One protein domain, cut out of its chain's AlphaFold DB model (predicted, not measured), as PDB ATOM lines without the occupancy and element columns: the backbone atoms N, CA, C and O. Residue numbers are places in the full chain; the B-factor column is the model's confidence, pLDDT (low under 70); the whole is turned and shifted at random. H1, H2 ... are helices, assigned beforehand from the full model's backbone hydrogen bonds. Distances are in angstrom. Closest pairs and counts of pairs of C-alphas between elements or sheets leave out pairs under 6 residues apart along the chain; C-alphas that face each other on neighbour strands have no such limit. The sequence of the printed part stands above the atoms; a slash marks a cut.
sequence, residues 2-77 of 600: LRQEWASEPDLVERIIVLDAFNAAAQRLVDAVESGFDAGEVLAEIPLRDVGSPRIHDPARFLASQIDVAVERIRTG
ATOM      1  N   LEU A   2     -18.326  31.237  32.136       86.44
ATOM      2  CA  LEU A   2     -19.343  30.577  31.280       86.44
ATOM      3  C   LEU A   2     -18.975  30.512  29.785       86.44
ATOM      4  O   LEU A   2     -19.049  29.451  29.182       86.44
ATOM      5  N   ARG A   3     -18.488  31.615  29.200       91.62
ATOM      6  CA  ARG A   3     -18.012  31.648  27.799       91.62
ATOM      7  C   ARG A   3     -16.813  30.728  27.510       91.62
ATOM      8  O   ARG A   3     -16.572  30.414  26.355       91.62
ATOM      9  N   GLN A   4     -16.032  30.373  28.529       89.38
ATOM     10  CA  GLN A   4     -14.858  29.499  28.412       89.38
ATOM     11  C   GLN A   4     -15.254  28.035  28.630       89.38
ATOM     12  O   GLN A   4     -14.945  27.208  27.783       89.38
ATOM     13  N   GLU A   5     -15.982  27.741  29.710       89.00
ATOM     14  CA  GLU A   5     -16.387  26.374  30.071       89.00
ATOM     15  C   GLU A   5     -17.425  25.797  29.108       89.00
ATOM     16  O   GLU A   5     -17.404  24.615  28.784       89.00
ATOM     17  N   TRP A   6     -18.326  26.635  28.592       92.31
ATOM     18  CA  TRP A   6     -19.387  26.213  27.676       92.31
ATOM     19  C   TRP A   6     -19.146  26.736  26.264       92.31
ATOM     20  O   TRP A   6     -20.066  27.171  25.570       92.31
ATOM     21  N   ALA A   7     -17.888  26.694  25.824       89.38
ATOM     22  CA  ALA A   7     -17.484  27.147  24.494       89.38
ATOM     23  C   ALA A   7     -18.225  26.424  23.349       89.38
ATOM     24  O   ALA A   7     -18.322  26.964  22.248       89.38
ATOM     25  N   SER A   8     -18.767  25.226  23.600       88.69
ATOM     26  CA  SER A   8     -19.576  24.468  22.640       88.69
ATOM     27  C   SER A   8     -20.975  25.049  22.396       88.69
ATOM     28  O   SER A   8     -21.581  24.711  21.386       88.69
ATOM     29  N   GLU A   9     -21.492  25.903  23.288       89.81
ATOM     30  CA  GLU A   9     -22.869  26.428  23.246       89.81
ATOM     31  C   GLU A   9     -22.909  27.965  23.433       89.81
ATOM     32  O   GLU A   9     -23.509  28.476  24.387       89.81
ATOM     33  N   PRO A  10     -22.274  28.747  22.535       91.12
ATOM     34  CA  PRO A  10     -22.110  30.193  22.716       91.12
ATOM     35  C   PRO A  10     -23.446  30.954  22.737       91.12
ATOM     36  O   PRO A  10     -23.617  31.879  23.530       91.12
ATOM     37  N   ASP A  11     -24.423  30.537  21.928       90.94
ATOM     38  CA  ASP A  11     -25.735  31.191  21.848       90.94
ATOM     39  C   ASP A  11     -26.551  31.020  23.139       90.94
ATOM     40  O   ASP A  11     -27.286  31.923  23.549       90.94
ATOM     41  N   LEU A  12     -26.418  29.871  23.810       90.50
ATOM     42  CA  LEU A  12     -27.055  29.621  25.104       90.50
ATOM     43  C   LEU A  12     -26.441  30.508  26.190       90.50
ATOM     44  O   LEU A  12     -27.171  31.099  26.988       90.50
ATOM     45  N   VAL A  13     -25.113  30.638  26.189       91.75
ATOM     46  CA  VAL A  13     -24.384  31.492  27.134       91.75
ATOM     47  C   VAL A  13     -24.820  32.950  26.995       91.75
ATOM     48  O   VAL A  13     -25.162  33.576  27.998       91.75
ATOM     49  N   GLU A  14     -24.888  33.488  25.774       92.62
ATOM     50  CA  GLU A  14     -25.335  34.873  25.567       92.62
ATOM     51  C   GLU A  14     -26.800  35.076  25.973       92.62
ATOM     52  O   GLU A  14     -27.135  36.079  26.605       92.62
ATOM     53  N   ARG A  15     -27.677  34.101  25.702       90.69
ATOM     54  CA  ARG A  15     -29.070  34.144  26.172       90.69
ATOM     55  C   ARG A  15     -29.178  34.173  27.693       90.69
ATOM     56  O   ARG A  15     -30.058  34.849  28.205       90.69
ATOM     57  N   ILE A  16     -28.325  33.441  28.404       91.00
ATOM     58  CA  ILE A  16     -28.316  33.408  29.870       91.00
ATOM     59  C   ILE A  16     -27.819  34.738  30.440       91.00
ATOM     60  O   ILE A  16     -28.445  35.263  31.354       91.00
ATOM     61  N   ILE A  17     -26.738  35.300  29.889       91.69
ATOM     62  CA  ILE A  17     -26.095  36.522  30.405       91.69
ATOM     63  C   ILE A  17     -27.017  37.748  30.325       91.69
ATOM     64  O   ILE A  17     -26.953  38.621  31.186       91.69
ATOM     65  N   VAL A  18     -27.868  37.832  29.298       90.00
ATOM     66  CA  VAL A  18     -28.738  38.999  29.055       90.00
ATOM     67  C   VAL A  18     -30.002  38.999  29.937       90.00
ATOM     68  O   VAL A  18     -30.715  39.998  29.982       90.00
ATOM     69  N   LEU A  19     -30.297  37.909  30.656       91.19
ATOM     70  CA  LEU A  19     -31.493  37.799  31.500       91.19
ATOM     71  C   LEU A  19     -31.268  38.359  32.909       91.19
ATOM     72  O   LEU A  19     -30.223  38.148  33.516       91.19
ATOM     73  N   ASP A  20     -32.304  38.976  33.484       82.06
ATOM     74  CA  ASP A  20     -32.248  39.593  34.822       82.06
ATOM     75  C   ASP A  20     -31.862  38.600  35.935       82.06
ATOM     76  O   ASP A  20     -31.199  38.957  36.911       82.06
ATOM     77  N   ALA A  21     -32.234  37.325  35.776       86.06
ATOM     78  CA  ALA A  21     -31.905  36.261  36.721       86.06
ATOM     79  C   ALA A  21     -30.427  35.820  36.672       86.06
ATOM     80  O   ALA A  21     -29.997  35.043  37.528       86.06
ATOM     81  N   PHE A  22     -29.625  36.325  35.726       91.62
ATOM     82  CA  PHE A  22     -28.204  35.995  35.613       91.62
ATOM     83  C   PHE A  22     -27.412  36.369  36.867       91.62
ATOM     84  O   PHE A  22     -26.564  35.597  37.308       91.62
ATOM     85  N   ASN A  23     -27.739  37.501  37.498       89.44
ATOM     86  CA  ASN A  23     -27.080  37.932  38.733       89.44
ATOM     87  C   ASN A  23     -27.234  36.901  39.863       89.44
ATOM     88  O   ASN A  23     -26.308  36.713  40.643       89.44
ATOM     89  N   ALA A  24     -28.367  36.192  39.925       86.88
ATOM     90  CA  ALA A  24     -28.577  35.136  40.912       86.88
ATOM     91  C   ALA A  24     -27.705  33.901  40.629       86.88
ATOM     92  O   ALA A  24     -27.174  33.303  41.560       86.88
ATOM     93  N   ALA A  25     -27.519  33.533  39.356       90.00
ATOM     94  CA  ALA A  25     -26.605  32.457  38.971       90.00
ATOM     95  C   ALA A  25     -25.139  32.839  39.235       90.00
ATOM     96  O   ALA A  25     -24.381  32.034  39.769       90.00
ATOM     97  N   ALA A  26     -24.754  34.078  38.915       91.81
ATOM     98  CA  ALA A  26     -23.417  34.595  39.177       91.81
ATOM     99  C   ALA A  26     -23.109  34.626  40.679       91.81
ATOM    100  O   ALA A  26     -22.056  34.144  41.080       91.81
ATOM    101  N   GLN A  27     -24.042  35.118  41.504       91.81
ATOM    102  CA  GLN A  27     -23.870  35.144  42.956       91.81
ATOM    103  C   GLN A  27     -23.716  33.734  43.527       91.81
ATOM    104  O   GLN A  27     -22.783  33.494  44.276       91.81
ATOM    105  N   ARG A  28     -24.551  32.773  43.117       92.06
ATOM    106  CA  ARG A  28     -24.434  31.387  43.603       92.06
ATOM    107  C   ARG A  28     -23.132  30.709  43.194       92.06
ATOM    108  O   ARG A  28     -22.584  29.931  43.964       92.06
ATOM    109  N   LEU A  29     -22.624  31.007  41.999       93.31
ATOM    110  CA  LEU A  29     -21.317  30.510  41.577       93.31
ATOM    111  C   LEU A  29     -20.188  31.139  42.409       93.31
ATOM    112  O   LEU A  29     -19.241  30.443  42.757       93.31
ATOM    113  N   VAL A  30     -20.299  32.425  42.759       94.56
ATOM    114  CA  VAL A  30     -19.367  33.088  43.686       94.56
ATOM    115  C   VAL A  30     -19.445  32.451  45.072       94.56
ATOM    116  O   VAL A  30     -18.406  32.070  45.598       94.56
ATOM    117  N   ASP A  31     -20.645  32.243  45.618       92.81
ATOM    118  CA  ASP A  31     -20.850  31.604  46.925       92.81
ATOM    119  C   ASP A  31     -20.242  30.186  46.959       92.81
ATOM    120  O   ASP A  31     -19.642  29.773  47.956       92.81
ATOM    121  N   ALA A  32     -20.346  29.438  45.853       91.06
ATOM    122  CA  ALA A  32     -19.712  28.130  45.696       91.06
ATOM    123  C   ALA A  32     -18.176  28.229  45.701       91.06
ATOM    124  O   ALA A  32     -17.513  27.477  46.416       91.06
ATOM    125  N   VAL A  33     -17.598  29.184  44.968       94.25
ATOM    126  CA  VAL A  33     -16.141  29.405  44.950       94.25
ATOM    127  C   VAL A  33     -15.620  29.846  46.316       94.25
ATOM    128  O   VAL A  33     -14.603  29.335  46.781       94.25
ATOM    129  N   GLU A  34     -16.328  30.745  47.000       93.56
ATOM    130  CA  GLU A  34     -15.991  31.174  48.363       93.56
ATOM    131  C   GLU A  34     -16.088  30.020  49.372       93.56
ATOM    132  O   GLU A  34     -15.320  29.965  50.332       93.56
ATOM    133  N   SER A  35     -16.976  29.057  49.115       89.50
ATOM    134  CA  SER A  35     -17.088  27.811  49.880       89.50
ATOM    135  C   SER A  35     -16.013  26.770  49.525       89.50
ATOM    136  O   SER A  35     -16.008  25.684  50.103       89.50
ATOM    137  N   GLY A  36     -15.093  27.092  48.608       89.31
ATOM    138  CA  GLY A  36     -13.948  26.263  48.233       89.31
ATOM    139  C   GLY A  36     -14.176  25.313  47.054       89.31
ATOM    140  O   GLY A  36     -13.317  24.469  46.809       89.31
ATOM    141  N   PHE A  37     -15.295  25.423  46.328       92.62
ATOM    142  CA  PHE A  37     -15.562  24.610  45.136       92.62
ATOM    143  C   PHE A  37     -14.925  25.224  43.879       92.62
ATOM    144  O   PHE A  37     -14.939  26.444  43.700       92.62
ATOM    145  N   ASP A  38     -14.391  24.395  42.975       93.06
ATOM    146  CA  ASP A  38     -13.896  24.874  41.681       93.06
ATOM    147  C   ASP A  38     -15.075  25.225  40.760       93.06
ATOM    148  O   ASP A  38     -15.949  24.403  40.484       93.06
ATOM    149  N   ALA A  39     -15.124  26.467  40.275       89.88
ATOM    150  CA  ALA A  39     -16.239  26.903  39.437       89.88
ATOM    151  C   ALA A  39     -16.250  26.246  38.047       89.88
ATOM    152  O   ALA A  39     -17.313  26.193  37.436       89.88
ATOM    153  N   GLY A  40     -15.118  25.745  37.543       89.62
ATOM    154  CA  GLY A  40     -15.090  24.925  36.332       89.62
ATOM    155  C   GLY A  40     -15.780  23.582  36.567       89.62
ATOM    156  O   GLY A  40     -16.675  23.215  35.812       89.62
ATOM    157  N   GLU A  41     -15.454  22.908  37.670       88.62
ATOM    158  CA  GLU A  41     -16.080  21.640  38.078       88.62
ATOM    159  C   GLU A  41     -17.594  21.787  38.300       88.62
ATOM    160  O   GLU A  41     -18.389  21.019  37.755       88.62
ATOM    161  N   VAL A  42     -18.015  22.836  39.015       91.25
ATOM    162  CA  VAL A  42     -19.440  23.138  39.235       91.25
ATOM    163  C   VAL A  42     -20.167  23.379  37.913       91.25
ATOM    164  O   VAL A  42     -21.280  22.895  37.732       91.25
ATOM    165  N   LEU A  43     -19.560  24.111  36.972       93.00
ATOM    166  CA  LEU A  43     -20.165  24.382  35.666       93.00
ATOM    167  C   LEU A  43     -20.158  23.166  34.731       93.00
ATOM    168  O   LEU A  43     -21.039  23.075  33.874       93.00
ATOM    169  N   ALA A  44     -19.201  22.250  34.879       89.50
ATOM    170  CA  ALA A  44     -19.117  21.018  34.098       89.50
ATOM    171  C   ALA A  44     -20.216  20.007  34.475       89.50
ATOM    172  O   ALA A  44     -20.692  19.269  33.613       89.50
ATOM    173  N   GLU A  45     -20.669  20.009  35.731       91.25
ATOM    174  CA  GLU A  45     -21.746  19.128  36.210       91.25
ATOM    175  C   GLU A  45     -23.157  19.568  35.788       91.25
ATOM    176  O   GLU A  45     -24.131  18.828  35.959       91.25
ATOM    177  N   ILE A  46     -23.296  20.764  35.214       91.31
ATOM    178  CA  ILE A  46     -24.598  21.303  34.823       91.31
ATOM    179  C   ILE A  46     -24.984  20.780  33.431       91.31
ATOM    180  O   ILE A  46     -24.283  21.042  32.449       91.31
ATOM    181  N   PRO A  47     -26.131  20.088  33.286       87.50
ATOM    182  CA  PRO A  47     -26.537  19.515  32.008       87.50
ATOM    183  C   PRO A  47     -26.976  20.610  31.023       87.50
ATOM    184  O   PRO A  47     -28.120  21.070  31.035       87.50
ATOM    185  N   LEU A  48     -26.076  20.994  30.112       89.44
ATOM    186  CA  LEU A  48     -26.306  22.048  29.107       89.44
ATOM    187  C   LEU A  48     -27.571  21.832  28.272       89.44
ATOM    188  O   LEU A  48     -28.276  22.785  27.947       89.44
ATOM    189  N   ARG A  49     -27.889  20.570  27.964       88.56
ATOM    190  CA  ARG A  49     -29.089  20.200  27.206       88.56
ATOM    191  C   ARG A  49     -30.380  20.573  27.935       88.56
ATOM    192  O   ARG A  49     -31.350  20.962  27.285       88.56
ATOM    193  N   ASP A  50     -30.389  20.462  29.258       89.00
ATOM    194  CA  ASP A  50     -31.558  20.796  30.061       89.00
ATOM    195  C   ASP A  50     -31.677  22.308  30.185       89.00
ATOM    196  O   ASP A  50     -32.738  22.847  29.892       89.00
ATOM    197  N   VAL A  51     -30.571  23.005  30.478       89.88
ATOM    198  CA  VAL A  51     -30.534  24.477  30.539       89.88
ATOM    199  C   VAL A  51     -30.959  25.108  29.205       89.88
ATOM    200  O   VAL A  51     -31.704  26.087  29.190       89.88
ATOM    201  N   GLY A  52     -30.536  24.530  28.078       86.69
ATOM    202  CA  GLY A  52     -30.898  24.973  26.731       86.69
ATOM    203  C   GLY A  52     -32.276  24.522  26.244       86.69
ATOM    204  O   GLY A  52     -32.688  24.904  25.145       86.69
ATOM    205  N   SER A  53     -33.008  23.724  27.027       90.94
ATOM    206  CA  SER A  53     -34.294  23.163  26.617       90.94
ATOM    207  C   SER A  53     -35.331  24.261  26.334       90.94
ATOM    208  O   SER A  53     -35.521  25.163  27.153       90.94
ATOM    209  N   PRO A  54     -36.101  24.174  25.231       86.62
ATOM    210  CA  PRO A  54     -37.128  25.164  24.895       86.62
ATOM    211  C   PRO A  54     -38.294  25.195  25.897       86.62
ATOM    212  O   PRO A  54     -39.126  26.098  25.852       86.62
ATOM    213  N   ARG A  55     -38.373  24.205  26.798       87.06
ATOM    214  CA  ARG A  55     -39.356  24.154  27.891       87.06
ATOM    215  C   ARG A  55     -38.954  25.015  29.089       87.06
ATOM    216  O   ARG A  55     -39.783  25.244  29.964       87.06
ATOM    217  N   ILE A  56     -37.707  25.480  29.140       90.19
ATOM    218  CA  ILE A  56     -37.215  26.350  30.201       90.19
ATOM    219  C   ILE A  56     -37.355  27.797  29.743       90.19
ATOM    220  O   ILE A  56     -36.652  28.271  28.853       90.19
ATOM    221  N   HIS A  57     -38.308  28.494  30.355       86.88
ATOM    222  CA  HIS A  57     -38.644  29.874  30.002       86.88
ATOM    223  C   HIS A  57     -37.629  30.900  30.523       86.88
ATOM    224  O   HIS A  57     -37.504  31.972  29.943       86.88
ATOM    225  N   ASP A  58     -36.890  30.555  31.580       90.75
ATOM    226  CA  ASP A  58     -35.827  31.376  32.158       90.75
ATOM    227  C   ASP A  58     -34.588  30.502  32.434       90.75
ATOM    228  O   ASP A  58     -34.463  29.910  33.514       90.75
ATOM    229  N   PRO A  59     -33.688  30.357  31.445       89.38
ATOM    230  CA  PRO A  59     -32.500  29.525  31.579       89.38
ATOM    231  C   PRO A  59     -31.507  30.071  32.613       89.38
ATOM    232  O   PRO A  59     -30.773  29.282  33.198       89.38
ATOM    233  N   ALA A  60     -31.505  31.378  32.903       90.00
ATOM    234  CA  ALA A  60     -30.626  31.964  33.913       90.00
ATOM    235  C   ALA A  60     -31.086  31.622  35.338       90.00
ATOM    236  O   ALA A  60     -30.278  31.216  36.176       90.00
ATOM    237  N   ARG A  61     -32.396  31.686  35.607       91.00
ATOM    238  CA  ARG A  61     -32.958  31.226  36.885       91.00
ATOM    239  C   ARG A  61     -32.818  29.717  37.064       91.00
ATOM    240  O   ARG A  61     -32.522  29.255  38.165       91.00
ATOM    241  N   PHE A  62     -33.027  28.948  35.997       91.38
ATOM    242  CA  PHE A  62     -32.817  27.504  36.039       91.38
ATOM    243  C   PHE A  62     -31.347  27.167  36.306       91.38
ATOM    244  O   PHE A  62     -31.070  26.367  37.197       91.38
ATOM    245  N   LEU A  63     -30.411  27.844  35.638       92.88
ATOM    246  CA  LEU A  63     -28.982  27.721  35.910       92.88
ATOM    247  C   LEU A  63     -28.658  27.990  37.384       92.88
ATOM    248  O   LEU A  63     -27.997  27.173  38.016       92.88
ATOM    249  N   ALA A  64     -29.182  29.074  37.962       91.62
ATOM    250  CA  ALA A  64     -28.982  29.375  39.378       91.62
ATOM    251  C   ALA A  64     -29.402  28.206  40.288       91.62
ATOM    252  O   ALA A  64     -28.719  27.918  41.266       91.62
ATOM    253  N   SER A  65     -30.502  27.512  39.970       91.12
ATOM    254  CA  SER A  65     -30.932  26.322  40.721       91.12
ATOM    255  C   SER A  65     -30.038  25.099  40.492       91.12
ATOM    256  O   SER A  65     -29.800  24.341  41.424       91.12
ATOM    257  N   GLN A  66     -29.513  24.926  39.277       94.06
ATOM    258  CA  GLN A  66     -28.626  23.811  38.941       94.06
ATOM    259  C   GLN A  66     -27.234  23.959  39.561       94.06
ATOM    260  O   GLN A  66     -26.615  22.946  39.855       94.06
ATOM    261  N   ILE A  67     -26.766  25.185  39.820       94.12
ATOM    262  CA  ILE A  67     -25.509  25.425  40.545       94.12
ATOM    263  C   ILE A  67     -25.576  24.820  41.953       94.12
ATOM    264  O   ILE A  67     -24.666  24.092  42.330       94.12
ATOM    265  N   ASP A  68     -26.666  25.028  42.699       90.75
ATOM    266  CA  ASP A  68     -26.821  24.433  44.039       90.75
ATOM    267  C   ASP A  68     -26.831  22.899  43.975       90.75
ATOM    268  O   ASP A  68     -26.220  22.229  44.804       90.75
ATOM    269  N   VAL A  69     -27.512  22.336  42.970       90.31
ATOM    270  CA  VAL A  69     -27.576  20.883  42.752       90.31
ATOM    271  C   VAL A  69     -26.201  20.322  42.387       90.31
ATOM    272  O   VAL A  69     -25.813  19.285  42.917       90.31
ATOM    273  N   ALA A  70     -25.448  20.999  41.520       90.25
ATOM    274  CA  ALA A  70     -24.092  20.615  41.141       90.25
ATOM    275  C   ALA A  70     -23.140  20.674  42.344       90.25
ATOM    276  O   ALA A  70     -22.423  19.711  42.602       90.25
ATOM    277  N   VAL A  71     -23.196  21.750  43.136       92.00
ATOM    278  CA  VAL A  71     -22.419  21.891  44.376       92.00
ATOM    279  C   VAL A  71     -22.755  20.777  45.362       92.00
ATOM    280  O   VAL A  71     -21.848  20.173  45.928       92.00
ATOM    281  N   GLU A  72     -24.036  20.456  45.551       88.75
ATOM    282  CA  GLU A  72     -24.438  19.348  46.419       88.75
ATOM    283  C   GLU A  72     -23.922  17.997  45.913       88.75
ATOM    284  O   GLU A  72     -23.377  17.235  46.707       88.75
ATOM    285  N   ARG A  73     -23.993  17.722  44.604       87.81
ATOM    286  CA  ARG A  73     -23.483  16.472  44.008       87.81
ATOM    287  C   ARG A  73     -21.960  16.344  44.079       87.81
ATOM    288  O   ARG A  73     -21.453  15.239  44.263       87.81
ATOM    289  N   ILE A  74     -21.227  17.451  43.962       89.12
ATOM    290  CA  ILE A  74     -19.771  17.480  44.176       89.12
ATOM    291  C   ILE A  74     -19.471  17.256  45.662       89.12
ATOM    292  O   ILE A  74     -18.653  16.408  46.012       89.12
ATOM    293  N   ARG A  75     -20.198  17.937  46.558       88.31
ATOM    294  CA  ARG A  75     -20.040  17.810  48.013       88.31
ATOM    295  C   ARG A  75     -20.308  16.392  48.521       88.31
ATOM    296  O   ARG A  75     -19.615  15.935  49.428       88.31
ATOM    297  N   THR A  76     -21.317  15.706  47.985       85.31
ATOM    298  CA  THR A  76     -21.644  14.318  48.354       85.31
ATOM    299  C   THR A  76     -20.752  13.286  47.660       85.31
ATOM    300  O   THR A  76     -20.768  12.121  48.056       85.31
ATOM    301  N   GLY A  77     -19.955  13.694  46.665       82.25
ATOM    302  CA  GLY A  77     -19.123  12.806  45.849       82.25
ATOM    303  C   GLY A  77     -19.894  12.037  44.769       82.25
ATOM    304  O   GLY A  77     -19.309  11.194  44.091       82.25
TER     305      GLY A  77
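AT A GLANCE: This is residues 2 to 77 of the 600 residues of the protein "LigA protein" of Kutzneria sp. 744 (UniProt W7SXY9). Two long helices, H3 and H6, lie side by side and run the same way; the last residues of H2 meet the beginning of H6 in a corner, close to the beginning of H3, and H4 packs on the later halves of H3 and H6, steeply tilted to the one and about perpendicular to the other. H1 bridges H2 and H4 on the side away from H6, and short H5 is near the beginning of H6. The printed part has 76 residues with six named helices, H1 to H6 in chain order, and no named strand: all helix. It is compact, with a radius of gyration of the C-alphas of 11.5 A and spans of 30 by 22 by 21 A.

IN THESE COORDINATES: Find C-alpha 2 at (-19.343, 30.577, 31.280), where H1, residues 2 to 5, begins. Next come H2, residues 10 to 17, and H3, residues 22 to 34, 18.3 A long from C-alpha 22 at (-28.204, 35.995, 35.613). Read on to H4, residues 39 to 44, and H5, residues 48 to 51. H6, residues 59 to 76, runs 25.1 A to C-alpha 76 at (-21.644, 14.318, 48.354).

HOW THE PARTS SIT: Begin at the hub, H6, which touches H2, H3, H4 and H5. H3 touches it at a shallow tilt of 18 degrees, the same way; the closest C-alphas, Ala 25 and Ala 64, are 3.9 A apart. H2 is about perpendicular to H6, at 84 degrees, and touches its residues 59 to 60 alone, with C-alphas 16 and 60 closest at 4.9 A. H4 touches residues 67 to 74 of H6 alone, at 79 degrees, about perpendicular; C-alphas 42 and 70 are closest at 5.6 A. H1 touches H4, C-alphas 5 and 40 being closest at 6.6 A, but is apart from H6. In H2, H3 and H4 every O i to N i+4 pair is within hydrogen-bond range, in H6 13 of 14; H1 and H5 are too short for such a pair.

THE WHOLE: The C-alphas farthest apart, of Gly 36 and Pro 54, are 32.9 A apart. The printed part has no cut and no long link. The model's mean pLDDT of the printed part is 90.2, and no printed residue is under 70.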